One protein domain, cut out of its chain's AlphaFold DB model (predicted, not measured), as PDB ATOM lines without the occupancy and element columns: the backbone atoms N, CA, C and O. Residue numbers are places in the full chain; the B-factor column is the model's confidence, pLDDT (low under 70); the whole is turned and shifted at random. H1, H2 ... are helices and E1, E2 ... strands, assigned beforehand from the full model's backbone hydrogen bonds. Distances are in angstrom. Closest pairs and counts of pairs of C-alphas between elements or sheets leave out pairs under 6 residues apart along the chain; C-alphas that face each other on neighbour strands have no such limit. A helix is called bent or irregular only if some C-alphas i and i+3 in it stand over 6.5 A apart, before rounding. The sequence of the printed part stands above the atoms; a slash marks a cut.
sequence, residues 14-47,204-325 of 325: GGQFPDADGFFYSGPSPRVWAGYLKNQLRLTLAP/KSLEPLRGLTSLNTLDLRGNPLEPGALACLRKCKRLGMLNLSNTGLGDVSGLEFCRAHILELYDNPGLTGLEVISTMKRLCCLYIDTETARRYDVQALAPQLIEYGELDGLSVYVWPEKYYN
ATOM      1  N   GLY A  14     150.711 169.947 209.657       49.75
ATOM      2  CA  GLY A  14     151.853 169.550 208.876       49.75
ATOM      3  C   GLY A  14     152.725 170.748 208.537       49.75
ATOM      4  O   GLY A  14     152.255 171.880 208.404       49.75
ATOM      5  N   GLY A  15     154.021 170.489 208.371       47.56
ATOM      6  CA  GLY A  15     154.868 171.395 207.615       47.56
ATOM      7  C   GLY A  15     154.426 171.338 206.158       47.56
ATOM      8  O   GLY A  15     154.280 170.256 205.596       47.56
ATOM      9  N   GLN A  16     154.189 172.496 205.551       51.41
ATOM     10  CA  GLN A  16     154.048 172.597 204.107       51.41
ATOM     11  C   GLN A  16     155.452 172.591 203.506       51.41
ATOM     12  O   GLN A  16     156.151 173.601 203.550       51.41
ATOM     13  N   PHE A  17     155.882 171.449 202.977       54.62
ATOM     14  CA  PHE A  17     157.185 171.350 202.325       54.62
ATOM     15  C   PHE A  17     157.008 171.631 200.836       54.62
ATOM     16  O   PHE A  17     156.317 170.853 200.169       54.62
ATOM     17  N   PRO A  18     157.578 172.727 200.312       50.22
ATOM     18  CA  PRO A  18     157.563 172.967 198.883       50.22
ATOM     19  C   PRO A  18     158.441 171.913 198.211       50.22
ATOM     20  O   PRO A  18     159.617 171.757 198.547       50.22
ATOM     21  N   ASP A  19     157.884 171.184 197.254       59.81
ATOM     22  CA  ASP A  19     158.720 170.512 196.273       59.81
ATOM     23  C   ASP A  19     159.279 171.527 195.257       59.81
ATOM     24  O   ASP A  19     158.928 172.711 195.261       59.81
ATOM     25  N   ALA A  20     160.178 171.068 194.384       55.03
ATOM     26  CA  ALA A  20     160.814 171.915 193.371       55.03
ATOM     27  C   ALA A  20     159.816 172.623 192.427       55.03
ATOM     28  O   ALA A  20     160.189 173.597 191.778       55.03
ATOM     29  N   ASP A  21     158.559 172.169 192.382       57.00
ATOM     30  CA  ASP A  21     157.495 172.699 191.530       57.00
ATOM     31  C   ASP A  21     156.514 173.605 192.315       57.00
ATOM     32  O   ASP A  21     155.443 173.958 191.810       57.00
ATOM     33  N   GLY A  22     156.848 173.974 193.560       55.25
ATOM     34  CA  GLY A  22     156.036 174.842 194.420       55.25
ATOM     35  C   GLY A  22     154.789 174.166 194.996       55.25
ATOM     36  O   GLY A  22     153.880 174.850 195.471       55.25
ATOM     37  N   PHE A  23     154.706 172.835 194.937       56.31
ATOM     38  CA  PHE A  23     153.622 172.083 195.548       56.31
ATOM     39  C   PHE A  23     153.930 171.797 197.016       56.31
ATOM     40  O   PHE A  23     155.004 171.306 197.350       56.31
ATOM     41  N   PHE A  24     152.963 172.074 197.885       54.34
ATOM     42  CA  PHE A  24     153.096 171.836 199.312       54.34
ATOM     43  C   PHE A  24     152.577 170.444 199.659       54.34
ATOM     44  O   PHE A  24     151.382 170.171 199.546       54.34
ATOM     45  N   TYR A  25     153.472 169.567 200.101       57.03
ATOM     46  CA  TYR A  25     153.064 168.350 200.792       57.03
ATOM     47  C   TYR A  25     152.797 168.671 202.264       57.03
ATOM     48  O   TYR A  25     153.657 169.245 202.928       57.03
ATOM     49  N   SER A  26     151.619 168.293 202.760       52.12
ATOM     50  CA  SER A  26     151.272 168.312 204.183       52.12
ATOM     51  C   SER A  26     151.718 167.002 204.831       52.12
ATOM     52  O   SER A  26     150.970 166.027 204.896       52.12
ATOM     53  N   GLY A  27     152.970 166.989 205.278       55.88
ATOM     54  CA  GLY A  27     153.550 165.952 206.129       55.88
ATOM     55  C   GLY A  27     153.830 166.500 207.528       55.88
ATOM     56  O   GLY A  27     153.753 167.710 207.731       55.88
ATOM     57  N   PRO A  28     154.171 165.661 208.513       56.12
ATOM     58  CA  PRO A  28     154.612 166.152 209.818       56.12
ATOM     59  C   PRO A  28     155.716 167.198 209.685       56.12
ATOM     60  O   PRO A  28     156.642 167.036 208.893       56.12
ATOM     61  N   SER A  29     155.637 168.276 210.467       57.69
ATOM     62  CA  SER A  29     156.754 169.213 210.542       57.69
ATOM     63  C   SER A  29     158.002 168.501 211.090       57.69
ATOM     64  O   SER A  29     157.866 167.545 211.868       57.69
ATOM     65  N   PRO A  30     159.226 168.983 210.790       57.12
ATOM     66  CA  PRO A  30     160.445 168.373 211.331       57.12
ATOM     67  C   PRO A  30     160.466 168.363 212.871       57.12
ATOM     68  O   PRO A  30     161.169 167.575 213.495       57.12
ATOM     69  N   ARG A  31     159.652 169.221 213.509       59.09
ATOM     70  CA  ARG A  31     159.592 169.405 214.965       59.09
ATOM     71  C   ARG A  31     158.703 168.401 215.707       59.09
ATOM     72  O   ARG A  31     158.877 168.254 216.912       59.09
ATOM     73  N   VAL A  32     157.748 167.735 215.047       66.44
ATOM     74  CA  VAL A  32     156.717 166.904 215.725       66.44
ATOM     75  C   VAL A  32     156.624 165.488 215.132       66.44
ATOM     76  O   VAL A  32     155.651 164.757 215.327       66.44
ATOM     77  N   TRP A  33     157.673 165.054 214.433       68.50
ATOM     78  CA  TRP A  33     157.673 163.813 213.658       68.50
ATOM     79  C   TRP A  33     157.434 162.548 214.490       68.50
ATOM     80  O   TRP A  33     156.646 161.694 214.095       68.50
ATOM     81  N   ALA A  34     158.036 162.433 215.676       69.25
ATOM     82  CA  ALA A  34     157.823 161.276 216.551       69.25
ATOM     83  C   ALA A  34     156.350 161.134 216.982       69.25
ATOM     84  O   ALA A  34     155.805 160.030 217.016       69.25
ATOM     85  N   GLY A  35     155.680 162.258 217.264       69.56
ATOM     86  CA  GLY A  35     154.252 162.285 217.580       69.56
ATOM     87  C   GLY A  35     153.387 161.917 216.377       69.56
ATOM     88  O   GLY A  35     152.420 161.171 216.519       69.56
ATOM     89  N   TYR A  36     153.763 162.379 215.183       72.94
ATOM     90  CA  TYR A  36     153.101 161.981 213.947       72.94
ATOM     91  C   TYR A  36     153.267 160.496 213.651       72.94
ATOM     92  O   TYR A  36     152.258 159.840 213.438       72.94
ATOM     93  N   LEU A  37     154.487 159.949 213.692       74.25
ATOM     94  CA  LEU A  37     154.720 158.517 213.479       74.25
ATOM     95  C   LEU A  37     153.920 157.697 214.478       74.25
ATOM     96  O   LEU A  37     153.287 156.729 214.086       74.25
ATOM     97  N   LYS A  38     153.871 158.114 215.748       75.19
ATOM     98  CA  LYS A  38     153.031 157.467 216.760       75.19
ATOM     99  C   LYS A  38     151.545 157.518 216.394       75.19
ATOM    100  O   LYS A  38     150.844 156.523 216.557       75.19
ATOM    101  N   ASN A  39     151.056 158.656 215.906       75.19
ATOM    102  CA  ASN A  39     149.671 158.790 215.462       75.19
ATOM    103  C   ASN A  39     149.381 157.964 214.205       75.19
ATOM    104  O   ASN A  39     148.322 157.348 214.153       75.19
ATOM    105  N   GLN A  40     150.300 157.916 213.237       76.38
ATOM    106  CA  GLN A  40     150.163 157.091 212.038       76.38
ATOM    107  C   GLN A  40     150.217 155.614 212.382       76.38
ATOM    108  O   GLN A  40     149.283 154.912 212.046       76.38
ATOM    109  N   LEU A  41     151.190 155.168 213.178       80.69
ATOM    110  CA  LEU A  41     151.233 153.811 213.730       80.69
ATOM    111  C   LEU A  41     149.899 153.436 214.380       80.69
ATOM    112  O   LEU A  41     149.353 152.373 214.109       80.69
ATOM    113  N   ARG A  42     149.328 154.342 215.185       80.88
ATOM    114  CA  ARG A  42     148.009 154.133 215.789       80.88
ATOM    115  C   ARG A  42     146.904 154.003 214.741       80.88
ATOM    116  O   ARG A  42     145.969 153.257 214.981       80.88
ATOM    117  N   LEU A  43     146.951 154.748 213.640       80.56
ATOM    118  CA  LEU A  43     145.953 154.674 212.571       80.56
ATOM    119  C   LEU A  43     146.127 153.419 211.711       80.56
ATOM    120  O   LEU A  43     145.134 152.739 211.474       80.56
ATOM    121  N   THR A  44     147.353 153.091 211.302       84.12
ATOM    122  CA  THR A  44     147.707 151.907 210.509       84.12
ATOM    123  C   THR A  44     147.332 150.625 211.254       84.12
ATOM    124  O   THR A  44     146.637 149.783 210.694       84.12
ATOM    125  N   LEU A  45     147.699 150.515 212.537       86.75
ATOM    126  CA  LEU A  45     147.396 149.349 213.377       86.75
ATOM    127  C   LEU A  45     145.967 149.352 213.941       86.75
ATOM    128  O   LEU A  45     145.496 148.326 214.427       86.75
ATOM    129  N   ALA A  46     145.256 150.488 213.933       85.50
ATOM    130  CA  ALA A  46     143.888 150.512 214.446       85.50
ATOM    131  C   ALA A  46     142.991 149.679 213.533       85.50
ATOM    132  O   ALA A  46     142.932 150.005 212.351       85.50
ATOM    133  N   PRO A  47     142.228 148.700 214.045       83.56
ATOM    134  CA  PRO A  47     141.245 147.990 213.240       83.56
ATOM    135  C   PRO A  47     140.244 148.973 212.628       83.56
ATOM    136  O   PRO A  47     139.956 150.045 213.189       83.56
ATOM    137  N   LYS A 204     137.550 148.594 193.538       98.50
ATOM    138  CA  LYS A 204     138.419 147.630 192.846       98.50
ATOM    139  C   LYS A 204     139.400 148.282 191.879       98.50
ATOM    140  O   LYS A 204     140.540 147.841 191.762       98.50
ATOM    141  N   SER A 205     138.959 149.339 191.196       98.19
ATOM    142  CA  SER A 205     139.727 150.050 190.174       98.19
ATOM    143  C   SER A 205     140.016 151.484 190.598       98.19
ATOM    144  O   SER A 205     139.163 152.169 191.160       98.19
ATOM    145  N   LEU A 206     141.222 151.953 190.276       98.56
ATOM    146  CA  LEU A 206     141.669 153.327 190.512       98.56
ATOM    147  C   LEU A 206     141.780 154.128 189.211       98.56
ATOM    148  O   LEU A 206     142.239 155.269 189.227       98.56
ATOM    149  N   GLU A 207     141.389 153.553 188.073       98.12
ATOM    150  CA  GLU A 207     141.515 154.198 186.764       98.12
ATOM    151  C   GLU A 207     140.857 155.591 186.696       98.12
ATOM    152  O   GLU A 207     141.499 156.505 186.168       98.12
ATOM    153  N   PRO A 208     139.676 155.832 187.310       98.38
ATOM    154  CA  PRO A 208     139.091 157.173 187.383       98.38
ATOM    155  C   PRO A 208     139.987 158.236 188.032       98.38
ATOM    156  O   PRO A 208     139.855 159.422 187.741       98.38
ATOM    157  N   LEU A 209     140.941 157.837 188.882       98.19
ATOM    158  CA  LEU A 209     141.844 158.759 189.572       98.19
ATOM    159  C   LEU A 209     143.026 159.213 188.703       98.19
ATOM    160  O   LEU A 209     143.755 160.124 189.097       98.19
ATOM    161  N   ARG A 210     143.223 158.631 187.508       96.50
ATOM    162  CA  ARG A 210     144.371 158.908 186.619       96.50
ATOM    163  C   ARG A 210     144.579 160.402 186.339       96.50
ATOM    164  O   ARG A 210     145.720 160.837 186.168       96.50
ATOM    165  N   GLY A 211     143.491 161.166 186.243       94.94
ATOM    166  CA  GLY A 211     143.500 162.601 185.941       94.94
ATOM    167  C   GLY A 211     143.700 163.520 187.150       94.94
ATOM    168  O   GLY A 211     143.942 164.713 186.962       94.94
ATOM    169  N   LEU A 212     143.649 162.999 188.381       96.38
ATOM    170  CA  LEU A 212     143.656 163.801 189.610       96.38
ATOM    171  C   LEU A 212     145.073 164.226 190.004       96.38
ATOM    172  O   LEU A 212     145.657 163.793 190.996       96.38
ATOM    173  N   THR A 213     145.656 165.103 189.193       92.81
ATOM    174  CA  THR A 213     147.056 165.523 189.339       92.81
ATOM    175  C   THR A 213     147.334 166.355 190.592       92.81
ATOM    176  O   THR A 213     148.501 166.454 190.970       92.81
ATOM    177  N   SER A 214     146.304 166.909 191.244       92.56
ATOM    178  CA  SER A 214     146.398 167.644 192.517       92.56
ATOM    179  C   SER A 214     146.361 166.749 193.759       92.56
ATOM    180  O   SER A 214     146.630 167.245 194.854       92.56
ATOM    181  N   LEU A 215     146.047 165.458 193.597       94.62
ATOM    182  CA  LEU A 215     145.818 164.548 194.713       94.62
ATOM    183  C   LEU A 215     147.097 164.362 195.535       94.62
ATOM    184  O   LEU A 215     148.133 163.948 195.014       94.62
ATOM    185  N   ASN A 216     147.001 164.681 196.823       92.25
ATOM    186  CA  ASN A 216     148.078 164.620 197.804       92.25
ATOM    187  C   ASN A 216     147.925 163.440 198.755       92.25
ATOM    188  O   ASN A 216     148.897 162.750 199.044       92.25
ATOM    189  N   THR A 217     146.707 163.213 199.229       93.31
ATOM    190  CA  THR A 217     146.400 162.146 200.174       93.31
ATOM    191  C   THR A 217     145.374 161.231 199.543       93.31
ATOM    192  O   THR A 217     144.275 161.678 199.214       93.31
ATOM    193  N   LEU A 218     145.738 159.960 199.401       97.56
ATOM    194  CA  LEU A 218     144.846 158.899 198.962       97.56
ATOM    195  C   LEU A 218     144.856 157.783 200.002       97.56
ATOM    196  O   LEU A 218     145.872 157.117 200.195       97.56
ATOM    197  N   ASP A 219     143.721 157.600 200.666       96.75
ATOM    198  CA  ASP A 219     143.526 156.528 201.636       96.75
ATOM    199  C   ASP A 219     142.507 155.518 201.103       96.75
ATOM    200  O   ASP A 219     141.304 155.799 201.041       96.75
ATOM    201  N   LEU A 220     143.028 154.366 200.678       97.88
ATOM    202  CA  LEU A 220     142.298 153.242 200.093       97.88
ATOM    203  C   LEU A 220     142.229 152.046 201.040       97.88
ATOM    204  O   LEU A 220     141.767 150.985 200.623       97.88
ATOM    205  N   ARG A 221     142.668 152.189 202.293       96.31
ATOM    206  CA  ARG A 221     142.772 151.073 203.228       96.31
ATOM    207  C   ARG A 221     141.481 150.245 203.289       96.31
ATOM    208  O   ARG A 221     140.390 150.810 203.335       96.31
ATOM    209  N   GLY A 222     141.558 148.918 203.315       95.56
ATOM    210  CA  GLY A 222     140.354 148.081 203.439       95.56
ATOM    211  C   GLY A 222     139.475 148.026 202.181       95.56
ATOM    212  O   GLY A 222     138.286 147.753 202.314       95.56
ATOM    213  N   ASN A 223     140.006 148.345 200.993       97.88
ATOM    214  CA  ASN A 223     139.302 148.188 199.713       97.88
ATOM    215  C   ASN A 223     139.870 147.005 198.916       97.88
ATOM    216  O   ASN A 223     141.086 146.914 198.797       97.88
ATOM    217  N   PRO A 224     139.034 146.145 198.308       97.12
ATOM    218  CA  PRO A 224     139.485 144.949 197.597       97.12
ATOM    219  C   PRO A 224     140.012 145.276 196.186       97.12
ATOM    220  O   PRO A 224     139.328 145.030 195.191       97.12
ATOM    221  N   LEU A 225     141.215 145.843 196.084       98.25
ATOM    222  CA  LEU A 225     141.788 146.275 194.804       98.25
ATOM    223  C   LEU A 225     142.090 145.086 193.880       98.25
ATOM    224  O   LEU A 225     142.621 144.060 194.301       98.25
ATOM    225  N   GLU A 226     141.790 145.240 192.590       95.75
ATOM    226  CA  GLU A 226     142.123 144.230 191.586       95.75
ATOM    227  C   GLU A 226     143.610 144.294 191.183       95.75
ATOM    228  O   GLU A 226     144.224 145.370 191.195       95.75
ATOM    229  N   PRO A 227     144.204 143.161 190.756       92.88
ATOM    230  CA  PRO A 227     145.540 143.159 190.172       92.88
ATOM    231  C   PRO A 227     145.664 144.190 189.040       92.88
ATOM    232  O   PRO A 227     144.836 144.250 188.136       92.88
ATOM    233  N   GLY A 228     146.716 145.012 189.083       91.50
ATOM    234  CA  GLY A 228     146.969 146.052 188.079       91.50
ATOM    235  C   GLY A 228     146.292 147.407 188.335       91.50
ATOM    236  O   GLY A 228     146.605 148.366 187.626       91.50
ATOM    237  N   ALA A 229     145.459 147.547 189.375       96.56
ATOM    238  CA  ALA A 229     144.780 148.808 189.702       96.56
ATOM    239  C   ALA A 229     145.742 149.986 189.978       96.56
ATOM    240  O   ALA A 229     145.376 151.147 189.813       96.56
ATOM    241  N   LEU A 230     146.989 149.704 190.368       98.19
ATOM    242  CA  LEU A 230     147.958 150.709 190.824       98.19
ATOM    243  C   LEU A 230     148.602 151.525 189.688       98.19
ATOM    244  O   LEU A 230     149.079 152.637 189.922       98.19
ATOM    245  N   ALA A 231     148.592 151.021 188.448       97.00
ATOM    246  CA  ALA A 231     149.372 151.579 187.336       97.00
ATOM    247  C   ALA A 231     148.982 153.015 186.932       97.00
ATOM    248  O   ALA A 231     149.765 153.716 186.274       97.00
ATOM    249  N   CYS A 232     147.778 153.470 187.287       96.44
ATOM    250  CA  CYS A 232     147.335 154.841 187.042       96.44
ATOM    251  C   CYS A 232     147.998 155.851 187.998       96.44
ATOM    252  O   CYS A 232     148.193 157.006 187.613       96.44
ATOM    253  N   LEU A 233     148.426 155.425 189.195       97.44
ATOM    254  CA  LEU A 233     148.892 156.311 190.269       97.44
ATOM    255  C   LEU A 233     150.194 157.046 189.930       97.44
ATOM    256  O   LEU A 233     150.427 158.144 190.431       97.44
ATOM    257  N   ARG A 234     150.999 156.544 188.983       95.75
ATOM    258  CA  ARG A 234     152.147 157.291 188.421       95.75
ATOM    259  C   ARG A 234     151.757 158.615 187.749       95.75
ATOM    260  O   ARG A 234     152.617 159.458 187.490       95.75
ATOM    261  N   LYS A 235     150.472 158.808 187.421       96.25
ATOM    262  CA  LYS A 235     149.928 160.069 186.891       96.25
ATOM    263  C   LYS A 235     149.508 161.047 187.994       96.25
ATOM    264  O   LYS A 235     149.495 162.250 187.731       96.25
ATOM    265  N   CYS A 236     149.288 160.579 189.224       93.94
ATOM    266  CA  CYS A 236     149.050 161.408 190.409       93.94
ATOM    267  C   CYS A 236     150.374 162.031 190.879       93.94
ATOM    268  O   CYS A 236     151.005 161.600 191.843       93.94
ATOM    269  N   LYS A 237     150.847 163.044 190.144       88.94
ATOM    270  CA  LYS A 237     152.212 163.591 190.274       88.94
ATOM    271  C   LYS A 237     152.527 164.215 191.638       88.94
ATOM    272  O   LYS A 237     153.702 164.443 191.925       88.94
ATOM    273  N   ARG A 238     151.490 164.516 192.418       88.88
ATOM    274  CA  ARG A 238     151.525 165.250 193.686       88.88
ATOM    275  C   ARG A 238     151.206 164.381 194.901       88.88
ATOM    276  O   ARG A 238     151.051 164.912 196.000       88.88
ATOM    277  N   LEU A 239     151.144 163.064 194.706       90.38
ATOM    278  CA  LEU A 239     150.820 162.134 195.773       90.38
ATOM    279  C   LEU A 239     151.883 162.216 196.873       90.38
ATOM    280  O   LEU A 239     153.075 162.017 196.651       90.38
ATOM    281  N   GLY A 240     151.432 162.580 198.059       87.62
ATOM    282  CA  GLY A 240     152.214 162.695 199.270       87.62
ATOM    283  C   GLY A 240     152.069 161.444 200.116       87.62
ATOM    284  O   GLY A 240     153.047 160.743 200.347       87.62
ATOM    285  N   MET A 241     150.839 161.132 200.512       90.50
ATOM    286  CA  MET A 241     150.510 159.953 201.308       90.50
ATOM    287  C   MET A 241     149.610 159.009 200.515       90.50
ATOM    288  O   MET A 241     148.575 159.427 199.988       90.50
ATOM    289  N   LEU A 242     150.015 157.745 200.444       96.19
ATOM    290  CA  LEU A 242     149.273 156.665 199.810       96.19
ATOM    291  C   LEU A 242     149.116 155.514 200.804       96.19
ATOM    292  O   LEU A 242     150.099 154.856 201.141       96.19
ATOM    293  N   ASN A 243     147.883 155.270 201.242       96.38
ATOM    294  CA  ASN A 243     147.561 154.132 202.093       96.38
ATOM    295  C   ASN A 243     146.869 153.037 201.279       96.38
ATOM    296  O   ASN A 243     145.764 153.242 200.773       96.38
ATOM    297  N   LEU A 244     147.537 151.891 201.155       97.88
ATOM    298  CA  LEU A 244     147.078 150.667 200.497       97.88
ATOM    299  C   LEU A 244     147.015 149.496 201.492       97.88
ATOM    300  O   LEU A 244     147.036 148.331 201.092       97.88
ATOM    301  N   SER A 245     146.967 149.783 202.792       96.50
ATOM    302  CA  SER A 245     146.937 148.737 203.811       96.50
ATOM    303  C   SER A 245     145.649 147.918 203.709       96.50
ATOM    304  O   SER A 245     144.591 148.484 203.432       96.50
ATOM    305  N   ASN A 246     145.701 146.607 203.941       95.88
ATOM    306  CA  ASN A 246     144.525 145.731 203.854       95.88
ATOM    307  C   ASN A 246     143.729 145.946 202.555       95.88
ATOM    308  O   ASN A 246     142.538 146.250 202.579       95.88
ATOM    309  N   THR A 247     144.397 145.906 201.401       97.19
ATOM    310  CA  THR A 247     143.717 146.056 200.101       97.19
ATOM    311  C   THR A 247     143.610 144.750 199.322       97.19
ATOM    312  O   THR A 247     143.074 144.723 198.214       97.19
ATOM    313  N   GLY A 248     144.099 143.649 199.902       95.38
ATOM    314  CA  GLY A 248     144.136 142.339 199.255       95.38
ATOM    315  C   GLY A 248     145.133 142.265 198.097       95.38
ATOM    316  O   GLY A 248     145.050 141.351 197.276       95.38
ATOM    317  N   LEU A 249     146.064 143.220 198.003       96.44
ATOM    318  CA  LEU A 249     147.082 143.229 196.960       96.44
ATOM    319  C   LEU A 249     148.027 142.038 197.137       96.44
ATOM    320  O   LEU A 249     148.583 141.825 198.210       96.44
ATOM    321  N   GLY A 250     148.252 141.289 196.056       96.69
ATOM    322  CA  GLY A 250     149.300 140.262 195.994       96.69
ATOM    323  C   GLY A 250     150.623 140.771 195.411       96.69
ATOM    324  O   GLY A 250     151.674 140.175 195.641       96.69
ATOM    325  N   ASP A 251     150.588 141.878 194.670       97.62
ATOM    326  CA  ASP A 251     151.736 142.465 193.977       97.62
ATOM    327  C   ASP A 251     151.631 143.997 193.946       97.62
ATOM    328  O   ASP A 251     150.544 144.548 193.744       97.62
ATOM    329  N   VAL A 252     152.765 144.683 194.124       98.00
ATOM    330  CA  VAL A 252     152.859 146.154 194.073       98.00
ATOM    331  C   VAL A 252     153.678 146.692 192.901       98.00
ATOM    332  O   VAL A 252     153.887 147.903 192.821       98.00
ATOM    333  N   SER A 253     154.090 145.853 191.945       98.00
ATOM    334  CA  SER A 253     154.905 146.277 190.793       98.00
ATOM    335  C   SER A 253     154.271 147.418 189.980       98.00
ATOM    336  O   SER A 253     154.966 148.276 189.436       98.00
ATOM    337  N   GLY A 254     152.935 147.511 189.981       97.69
ATOM    338  CA  GLY A 254     152.178 148.603 189.365       97.69
ATOM    339  C   GLY A 254     152.430 149.999 189.959       97.69
ATOM    340  O   GLY A 254     152.002 150.986 189.363       97.69
ATOM    341  N   LEU A 255     153.135 150.116 191.091       98.25
ATOM    342  CA  LEU A 255     153.573 151.395 191.669       98.25
ATOM    343  C   LEU A 255     154.798 152.002 190.970       98.25
ATOM    344  O   LEU A 255     155.334 153.001 191.450       98.25
ATOM    345  N   GLU A 256     155.247 151.444 189.845       96.94
ATOM    346  CA  GLU A 256     156.398 151.947 189.098       96.94
ATOM    347  C   GLU A 256     156.290 153.463 188.838       96.94
ATOM    348  O   GLU A 256     155.312 153.966 188.271       96.94
ATOM    349  N   PHE A 257     157.309 154.211 189.274       96.19
ATOM    350  CA  PHE A 257     157.373 155.678 189.211       96.19
ATOM    351  C   PHE A 257     156.271 156.431 189.977       96.19
ATOM    352  O   PHE A 257     156.082 157.636 189.760       96.19
ATOM    353  N   CYS A 258     155.559 155.766 190.889       95.94
ATOM    354  CA  CYS A 258     154.687 156.433 191.845       95.94
ATOM    355  C   CYS A 258     155.498 157.440 192.674       95.94
ATOM    356  O   CYS A 258     156.648 157.204 193.048       95.94
ATOM    357  N   ARG A 259     154.901 158.607 192.931       91.62
ATOM    358  CA  ARG A 259     155.580 159.750 193.563       91.62
ATOM    359  C   ARG A 259     155.242 159.936 195.040       91.62
ATOM    360  O   ARG A 259     155.617 160.967 195.596       91.62
ATOM    361  N   ALA A 260     154.568 158.956 195.644       92.50
ATOM    362  CA  ALA A 260     154.242 158.959 197.065       92.50
ATOM    363  C   ALA A 260     155.500 159.150 197.928       92.50
ATOM    364  O   ALA A 260     156.552 158.566 197.665       92.50
ATOM    365  N   HIS A 261     155.369 159.984 198.954       89.50
ATOM    366  CA  HIS A 261     156.389 160.226 199.973       89.50
ATOM    367  C   HIS A 261     156.236 159.244 201.134       89.50
ATOM    368  O   HIS A 261     157.226 158.743 201.668       89.50
ATOM    369  N   ILE A 262     154.987 158.966 201.497       89.81
ATOM    370  CA  ILE A 262     154.592 157.983 202.495       89.81
ATOM    371  C   ILE A 262     153.781 156.909 201.789       89.81
ATOM    372  O   ILE A 262     152.793 157.220 201.117       89.81
ATOM    373  N   LEU A 263     154.211 155.663 201.949       95.62
ATOM    374  CA  LEU A 263     153.532 154.494 201.420       95.62
ATOM    375  C   LEU A 263     153.208 153.529 202.561       95.62
ATOM    376  O   LEU A 263     154.107 153.080 203.270       95.62
ATOM    377  N   GLU A 264     151.930 153.200 202.719       96.12
ATOM    378  CA  GLU A 264     151.475 152.183 203.665       96.12
ATOM    379  C   GLU A 264     150.968 150.954 202.914       96.12
ATOM    380  O   GLU A 264     150.043 151.051 202.111       96.12
ATOM    381  N   LEU A 265     151.599 149.808 203.169       97.44
ATOM    382  CA  LEU A 265     151.324 148.505 202.556       97.44
ATOM    383  C   LEU A 265     150.969 147.434 203.595       97.44
ATOM    384  O   LEU A 265     150.909 146.260 203.244       97.44
ATOM    385  N   TYR A 266     150.781 147.819 204.857       96.00
ATOM    386  CA  TYR A 266     150.548 146.892 205.963       96.00
ATOM    387  C   TYR A 266     149.314 146.011 205.739       96.00
ATOM    388  O   TYR A 266     148.360 146.440 205.090       96.00
ATOM    389  N   ASP A 267     149.300 144.809 206.308       95.56
ATOM    390  CA  ASP A 267     148.170 143.883 206.232       95.56
ATOM    391  C   ASP A 267     147.832 143.481 204.782       95.56
ATOM    392  O   ASP A 267     146.675 143.396 204.379       95.56
ATOM    393  N   ASN A 268     148.860 143.262 203.958       96.25
ATOM    394  CA  ASN A 268     148.715 142.616 202.651       96.25
ATOM    395  C   ASN A 268     149.535 141.313 202.657       96.25
ATOM    396  O   ASN A 268     150.701 141.295 202.246       96.25
ATOM    397  N   PRO A 269     148.966 140.200 203.154       92.81
ATOM    398  CA  PRO A 269     149.715 138.965 203.354       92.81
ATOM    399  C   PRO A 269     150.255 138.414 202.031       92.81
ATOM    400  O   PRO A 269     149.546 138.318 201.031       92.81
ATOM    401  N   GLY A 270     151.527 138.014 202.031       93.69
ATOM    402  CA  GLY A 270     152.172 137.423 200.858       93.69
ATOM    403  C   GLY A 270     152.592 138.416 199.771       93.69
ATOM    404  O   GLY A 270     153.097 137.959 198.748       93.69
ATOM    405  N   LEU A 271     152.481 139.732 200.000       97.19
ATOM    406  CA  LEU A 271     152.813 140.793 199.038       97.19
ATOM    407  C   LEU A 271     154.142 140.560 198.301       97.19
ATOM    408  O   LEU A 271     155.152 140.217 198.923       97.19
ATOM    409  N   THR A 272     154.142 140.773 196.989       97.69
ATOM    410  CA  THR A 272     155.313 140.658 196.106       97.69
ATOM    411  C   THR A 272     155.557 141.953 195.320       97.69
ATOM    412  O   THR A 272     154.782 142.905 195.425       97.69
ATOM    413  N   GLY A 273     156.660 142.020 194.567       97.56
ATOM    414  CA  GLY A 273     156.984 143.154 193.693       97.56
ATOM    415  C   GLY A 273     157.559 144.376 194.409       97.56
ATOM    416  O   GLY A 273     157.521 145.481 193.860       97.56
ATOM    417  N   LEU A 274     158.082 144.215 195.631       98.19
ATOM    418  CA  LEU A 274     158.615 145.326 196.425       98.19
ATOM    419  C   LEU A 274     159.842 145.991 195.777       98.19
ATOM    420  O   LEU A 274     160.139 147.140 196.086       98.19
ATOM    421  N   GLU A 275     160.506 145.345 194.816       98.25
ATOM    422  CA  GLU A 275     161.592 145.921 194.012       98.25
ATOM    423  C   GLU A 275     161.206 147.261 193.369       98.25
ATOM    424  O   GLU A 275     162.063 148.119 193.135       98.25
ATOM    425  N   VAL A 276     159.906 147.476 193.142       98.12
ATOM    426  CA  VAL A 276     159.329 148.716 192.618       98.12
ATOM    427  C   VAL A 276     159.726 149.961 193.416       98.12
ATOM    428  O   VAL A 276     159.835 151.042 192.829       98.12
ATOM    429  N   ILE A 277     159.996 149.842 194.725       97.69
ATOM    430  CA  ILE A 277     160.339 150.997 195.570       97.69
ATOM    431  C   ILE A 277     161.654 151.658 195.140       97.69
ATOM    432  O   ILE A 277     161.816 152.861 195.333       97.69
ATOM    433  N   SER A 278     162.539 150.927 194.450       97.12
ATOM    434  CA  SER A 278     163.755 151.480 193.832       97.12
ATOM    435  C   SER A 278     163.459 152.548 192.766       97.12
ATOM    436  O   SER A 278     164.279 153.426 192.490       97.12
ATOM    437  N   THR A 279     162.253 152.529 192.188       97.19
ATOM    438  CA  THR A 279     161.781 153.523 191.212       97.19
ATOM    439  C   THR A 279     161.123 154.742 191.874       97.19
ATOM    440  O   THR A 279     160.967 155.794 191.240       97.19
ATOM    441  N   MET A 280     160.767 154.645 193.161       94.69
ATOM    442  CA  MET A 280     160.020 155.654 193.915       94.69
ATOM    443  C   MET A 280     160.958 156.679 194.567       94.69
ATOM    444  O   MET A 280     161.133 156.737 195.780       94.69
ATOM    445  N   LYS A 281     161.536 157.562 193.749       88.50
ATOM    446  CA  LYS A 281     162.574 158.533 194.162       88.50
ATOM    447  C   LYS A 281     162.179 159.522 195.272       88.50
ATOM    448  O   LYS A 281     163.043 160.223 195.793       88.50
ATOM    449  N   ARG A 282     160.885 159.657 195.576       87.38
ATOM    450  CA  ARG A 282     160.372 160.556 196.627       87.38
ATOM    451  C   ARG A 282     160.003 159.827 197.921       87.38
ATOM    452  O   ARG A 282     159.716 160.505 198.901       87.38
ATOM    453  N   LEU A 283     160.049 158.493 197.933       90.69
ATOM    454  CA  LEU A 283     159.682 157.684 199.087       90.69
ATOM    455  C   LEU A 283     160.625 157.970 200.261       90.69
ATOM    456  O   LEU A 283     161.844 157.824 200.153       90.69
ATOM    457  N   CYS A 284     160.037 158.378 201.380       87.38
ATOM    458  CA  CYS A 284     160.733 158.700 202.622       87.38
ATOM    459  C   CYS A 284     160.129 158.019 203.853       87.38
ATOM    460  O   CYS A 284     160.755 158.052 204.908       87.38
ATOM    461  N   CYS A 285     158.952 157.402 203.737       89.81
ATOM    462  CA  CYS A 285     158.372 156.573 204.785       89.81
ATOM    463  C   CYS A 285     157.649 155.373 204.165       89.81
ATOM    464  O   CYS A 285     156.846 155.546 203.245       89.81
ATOM    465  N   LEU A 286     157.931 154.177 204.668       94.56
ATOM    466  CA  LEU A 286     157.320 152.925 204.249       94.56
ATOM    467  C   LEU A 286     156.835 152.163 205.485       94.56
ATOM    468  O   LEU A 286     157.621 151.866 206.383       94.56
ATOM    469  N   TYR A 287     155.551 151.828 205.493       95.31
ATOM    470  CA  TYR A 287     154.921 150.942 206.466       95.31
ATOM    471  C   TYR A 287     154.596 149.635 205.757       95.31
ATOM    472  O   TYR A 287     153.911 149.652 204.734       95.31
ATOM    473  N   ILE A 288     155.097 148.512 206.257       96.38
ATOM    474  CA  ILE A 288     154.961 147.220 205.579       96.38
ATOM    475  C   ILE A 288     154.972 146.076 206.589       96.38
ATOM    476  O   ILE A 288     155.600 146.184 207.644       96.38
ATOM    477  N   ASP A 289     154.305 144.970 206.265       96.88
ATOM    478  CA  ASP A 289     154.388 143.751 207.068       96.88
ATOM    479  C   ASP A 289     155.844 143.316 207.240       96.88
ATOM    480  O   ASP A 289     156.598 143.197 206.270       96.88
ATOM    481  N   THR A 290     156.235 143.038 208.477       96.06
ATOM    482  CA  THR A 290     157.587 142.616 208.846       96.06
ATOM    483  C   THR A 290     158.006 141.349 208.106       96.06
ATOM    484  O   THR A 290     159.150 141.235 207.672       96.06
ATOM    485  N   GLU A 291     157.092 140.396 207.914       95.94
ATOM    486  CA  GLU A 291     157.374 139.184 207.139       95.94
ATOM    487  C   GLU A 291     157.712 139.517 205.680       95.94
ATOM    488  O   GLU A 291     158.668 138.982 205.120       95.94
ATOM    489  N   THR A 292     156.972 140.445 205.069       96.38
ATOM    490  CA  THR A 292     157.278 140.939 203.724       96.38
ATOM    491  C   THR A 292     158.609 141.672 203.716       96.38
ATOM    492  O   THR A 292     159.454 141.340 202.893       96.38
ATOM    493  N   ALA A 293     158.845 142.587 204.656       95.88
ATOM    494  CA  ALA A 293     160.115 143.294 204.762       95.88
ATOM    495  C   ALA A 293     161.300 142.328 204.850       95.88
ATOM    496  O   ALA A 293     162.262 142.517 204.132       95.88
ATOM    497  N   ARG A 294     161.220 141.246 205.634       95.06
ATOM    498  CA  ARG A 294     162.307 140.257 205.775       95.06
ATOM    499  C   ARG A 294     162.563 139.414 204.521       95.06
ATOM    500  O   ARG A 294     163.651 138.856 204.391       95.06
ATOM    501  N   ARG A 295     161.592 139.298 203.605       96.75
ATOM    502  CA  ARG A 295     161.779 138.639 202.295       96.75
ATOM    503  C   ARG A 295     162.577 139.504 201.315       96.75
ATOM    504  O   ARG A 295     163.093 138.974 200.334       96.75
ATOM    505  N   TYR A 296     162.680 140.802 201.581       96.12
ATOM    506  CA  TYR A 296     163.327 141.781 200.721       96.12
ATOM    507  C   TYR A 296     164.479 142.479 201.449       96.12
ATOM    508  O   TYR A 296     164.412 142.770 202.634       96.12
ATOM    509  N   ASP A 297     165.543 142.829 200.734       94.00
ATOM    510  CA  ASP A 297     166.528 143.760 201.285       94.00
ATOM    511  C   ASP A 297     166.031 145.197 201.051       94.00
ATOM    512  O   ASP A 297     166.359 145.835 200.049       94.00
ATOM    513  N   VAL A 298     165.161 145.686 201.946       95.56
ATOM    514  CA  VAL A 298     164.550 147.026 201.831       95.56
ATOM    515  C   VAL A 298     165.623 148.112 201.750       95.56
ATOM    516  O   VAL A 298     165.470 149.061 200.982       95.56
ATOM    517  N   GLN A 299     166.723 147.955 202.489       91.88
ATOM    518  CA  GLN A 299     167.824 148.911 202.472       91.88
ATOM    519  C   GLN A 299     168.593 148.866 201.145       91.88
ATOM    520  O   GLN A 299     168.978 149.913 200.639       91.88
ATOM    521  N   ALA A 300     168.775 147.705 200.513       94.25
ATOM    522  CA  ALA A 300     169.351 147.650 199.166       94.25
ATOM    523  C   ALA A 300     168.422 148.259 198.099       94.25
ATOM    524  O   ALA A 300     168.895 148.918 197.172       94.25
ATOM    525  N   LEU A 301     167.105 148.057 198.223       96.56
ATOM    526  CA  LEU A 301     166.109 148.578 197.279       96.56
ATOM    527  C   LEU A 301     165.901 150.093 197.405       96.56
ATOM    528  O   LEU A 301     165.684 150.775 196.403       96.56
ATOM    529  N   ALA A 302     165.966 150.612 198.627       94.62
ATOM    530  CA  ALA A 302     165.820 152.023 198.948       94.62
ATOM    531  C   ALA A 302     166.875 152.432 199.999       94.62
ATOM    532  O   ALA A 302     166.534 152.584 201.173       94.62
ATOM    533  N   PRO A 303     168.143 152.659 199.593       92.31
ATOM    534  CA  PRO A 303     169.265 152.940 200.505       92.31
ATOM    535  C   PRO A 303     169.086 154.159 201.401       92.31
ATOM    536  O   PRO A 303     169.752 154.290 202.425       92.31
ATOM    537  N   GLN A 304     168.190 155.065 201.014       87.75
ATOM    538  CA  GLN A 304     167.834 156.224 201.810       87.75
ATOM    539  C   GLN A 304     166.999 155.873 203.046       87.75
ATOM    540  O   GLN A 304     166.982 156.652 203.994       87.75
ATOM    541  N   LEU A 305     166.288 154.742 203.039       91.25
ATOM    542  CA  LEU A 305     165.422 154.313 204.130       91.25
ATOM    543  C   LEU A 305     166.202 153.487 205.160       91.25
ATOM    544  O   LEU A 305     166.966 152.588 204.820       91.25
ATOM    545  N   ILE A 306     165.956 153.770 206.435       90.69
ATOM    546  CA  ILE A 306     166.457 153.017 207.584       90.69
ATOM    547  C   ILE A 306     165.260 152.515 208.384       90.69
ATOM    548  O   ILE A 306     164.267 153.228 208.534       90.69
ATOM    549  N   GLU A 307     165.343 151.293 208.899       91.06
ATOM    550  CA  GLU A 307     164.326 150.767 209.803       91.06
ATOM    551  C   GLU A 307     164.260 151.618 211.082       91.06
ATOM    552  O   GLU A 307     165.239 151.776 211.811       91.06
ATOM    553  N   TYR A 308     163.093 152.201 211.331       86.94
ATOM    554  CA  TYR A 308     162.795 152.979 212.528       86.94
ATOM    555  C   TYR A 308     162.366 152.079 213.688       86.94
ATOM    556  O   TYR A 308     162.704 152.344 214.841       86.94
ATOM    557  N   GLY A 309     161.603 151.027 213.388       87.31
ATOM    558  CA  GLY A 309     161.166 150.060 214.383       87.31
ATOM    559  C   GLY A 309     160.137 149.067 213.860       87.31
ATOM    560  O   GLY A 309     159.556 149.243 212.788       87.31
ATOM    561  N   GLU A 310     159.906 148.049 214.682       90.56
ATOM    562  CA  GLU A 310     158.941 146.972 214.480       90.56
ATOM    563  C   GLU A 310     157.931 146.983 215.640       90.56
ATOM    564  O   GLU A 310     158.320 147.106 216.806       90.56
ATOM    565  N   LEU A 311     156.636 146.874 215.336       89.19
ATOM    566  CA  LEU A 311     155.562 146.772 216.328       89.19
ATOM    567  C   LEU A 311     154.399 145.954 215.756       89.19
ATOM    568  O   LEU A 311     153.905 146.286 214.689       89.19
ATOM    569  N   ASP A 312     153.942 144.913 216.456       89.56
ATOM    570  CA  ASP A 312     152.783 144.085 216.060       89.56
ATOM    571  C   ASP A 312     152.829 143.574 214.600       89.56
ATOM    572  O   ASP A 312     151.833 143.564 213.877       89.56
ATOM    573  N   GLY A 313     154.017 143.149 214.152       91.94
ATOM    574  CA  GLY A 313     154.236 142.640 212.792       91.94
ATOM    575  C   GLY A 313     154.276 143.718 211.703       91.94
ATOM    576  O   GLY A 313     154.327 143.380 210.523       91.94
ATOM    577  N   LEU A 314     154.262 144.998 212.081       94.50
ATOM    578  CA  LEU A 314     154.496 146.142 211.208       94.50
ATOM    579  C   LEU A 314     155.941 146.625 211.363       94.50
ATOM    580  O   LEU A 314     156.346 147.036 212.451       94.50
ATOM    581  N   SER A 315     156.687 146.667 210.261       94.31
ATOM    582  CA  SER A 315     157.981 147.346 210.181       94.31
ATOM    583  C   SER A 315     157.810 148.724 209.547       94.31
ATOM    584  O   SER A 315     157.121 148.889 208.534       94.31
ATOM    585  N   VAL A 316     158.463 149.725 210.135       93.00
ATOM    586  CA  VAL A 316     158.461 151.105 209.639       93.00
ATOM    587  C   VAL A 316     159.861 151.487 209.199       93.00
ATOM    588  O   VAL A 316     160.799 151.448 209.990       93.00
ATOM    589  N   TYR A 317     159.988 151.913 207.949       92.75
ATOM    590  CA  TYR A 317     161.230 152.373 207.342       92.75
ATOM    591  C   TYR A 317     161.122 153.842 206.986       92.75
ATOM    592  O   TYR A 317     160.107 154.293 206.456       92.75
ATOM    593  N   VAL A 318     162.171 154.602 207.262       88.12
ATOM    594  CA  VAL A 318     162.128 156.055 207.172       88.12
ATOM    595  C   VAL A 318     163.447 156.628 206.686       88.12
ATOM    596  O   VAL A 318     164.494 156.087 207.010       88.12
ATOM    597  N   TRP A 319     163.426 157.732 205.941       85.62
ATOM    598  CA  TRP A 319     164.654 158.373 205.457       85.62
ATOM    599  C   TRP A 319     165.224 159.367 206.479       85.62
ATOM    600  O   TRP A 319     164.658 160.455 206.589       85.62
ATOM    601  N   PRO A 320     166.356 159.077 207.162       67.69
ATOM    602  CA  PRO A 320     166.896 159.914 208.237       67.69
ATOM    603  C   PRO A 320     167.280 161.333 207.806       67.69
ATOM    604  O   PRO A 320     167.020 162.271 208.542       67.69
ATOM    605  N   GLU A 321     167.882 161.542 206.630       56.94
ATOM    606  CA  GLU A 321     168.409 162.873 206.260       56.94
ATOM    607  C   GLU A 321     167.311 163.931 206.063       56.94
ATOM    608  O   GLU A 321     167.575 165.123 206.206       56.94
ATOM    609  N   LYS A 322     166.060 163.514 205.819       53.28
ATOM    610  CA  LYS A 322     164.883 164.400 205.771       53.28
ATOM    611  C   LYS A 322     164.155 164.557 207.111       53.28
ATOM    612  O   LYS A 322     163.142 165.249 207.166       53.28
ATOM    613  N   TYR A 323     164.686 163.994 208.197       45.66
ATOM    614  CA  TYR A 323     164.253 164.339 209.553       45.66
ATOM    615  C   TYR A 323     164.853 165.664 210.060       45.66
ATOM    616  O   TYR A 323     164.402 166.139 211.101       45.66
ATOM    617  N   TYR A 324     165.862 166.255 209.393       48.16
ATOM    618  CA  TYR A 324     166.793 167.151 210.105       48.16
ATOM    619  C   TYR A 324     167.140 168.524 209.502       48.16
ATOM    620  O   TYR A 324     167.827 169.257 210.205       48.16
ATOM    621  N   ASN A 325     166.678 168.938 208.311       36.19
ATOM    622  CA  ASN A 325     166.855 170.330 207.837       36.19
ATOM    623  C   ASN A 325     165.687 170.842 206.995       36.19
ATOM    624  O   ASN A 325     165.329 170.154 206.013       36.19
TER     625      ASN A 325
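AT A GLANCE: This is residues 14 to 47 and 204 to 325 of the 325 residues of the protein "Leucine-rich repeat domain-containing protein" of Colidextribacter sp. OB.20 (UniProt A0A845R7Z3). The body is a short solenoid, a chain wound in stacked turns: E3, E4, E5 and E6 stand side by side as a wall, and H2, H3, unnamed residues 254 to 258 and H4 lie across the turns from it. The hairpin E7-E8 widens the wall beyond E6, H1 covers part of its outward face, and hairpin E1-E2 lies off to one side. There are 156 printed residues, class mixed, ordered E1 E2 H1 H2 E3 H3 E4 E5 H4 E6 H5 H6 E7 E8 H7. The mixed sheet runs E3 E4 E5 E6 E8 E7; the whole is compact, with radius of gyration of the C-alphas 14.5 A and spans of 39 by 36 by 31 A.

HOW THE PARTS SIT: Start at E1, residues 15 to 18, and E2, residues 24 to 27, an antiparallel hairpin with N 15 and O 27 2.9 A apart. H1, residues 33 to 45, is on the larger sheet at a height of 9.9 A, over E6, residues 285 to 289. Past the cut, H2, residues 207 to 211, touches H3, residues 229 to 235; their closest C-alphas, Arg 210 and Cys 232, are 5.1 A apart. Both are irregular: C-alphas 208 and 211, and 229 and 232, are each 7.1 A apart. E3, residues 217 to 219, H3 and E4, residues 241 to 243, form a strand-helix-strand unit, parallel neighbour strands with a helix between, its crossover right-handed; N 218 and O 241 are 2.9 A apart. E5, residues 262 to 264, is parallel to E4, with N 242 and O 262 at 2.9 A. E5, H4, residues 274 to 279, and E6 repeat the right-handed unit, with N 263 and O 285 at 2.9 A. H5, residues 290 to 295, stands up from the sheet over E8, residues 314 to 318, on the opposite face from H1; C-alphas Thr 290 and Ser 315 are closest, at 4.9 A. H6, residues 298 to 301, only grazes the sheet and only just touches H4, with 3 pairs of C-alphas within 8 A, Ser 278 and Leu 301 closest at 5.1 A. E6, H5, H6 and E7, residues 306 to 311, form a split right-handed unit, with E8 between the strands. E8 is antiparallel to E6, with N 286 and O 317 at 2.8 A, and forms a hairpin with E7, with N 308 and O 316 at 2.8 A. H7, residues 320 to 323, is close to but not clearly touching H1, C-alphas Trp 33 and Tyr 323 being 7.8 A apart. Every O i to N i+4 pair is within hydrogen-bond range in H1 and H5; H2 has 0 of 1, H3 0 of 3 and H4 0 of 2, against O i to N i+3 counts of 1 of 2, 2 of 4 and 3 of 3, while H6 and H7 are too short for an i+4 pair.

IN THESE COORDINATES: Find C-alpha 15 at (154.868, 171.395, 207.615), where E1 begins. H1 runs 17.7 A from C-alpha 33 at (157.673, 163.813, 213.658). E6 measures 13.6 A, E7 15.3 A and E8 13.1 A; H7 ends at C-alpha 323, (164.253, 164.339, 209.553).

THE WHOLE: The farthest C-alphas, Glu 226 and Asn 325, are 39.5 A apart. Residues 48 to 203 are not printed, and C-alphas 47 and 204 stand 20.6 A apart across this cut. The link E4 to E5 is long, 18 residues. Look for pLDDT under 70 at residues 14 to 35 and 320 to 325 of this model.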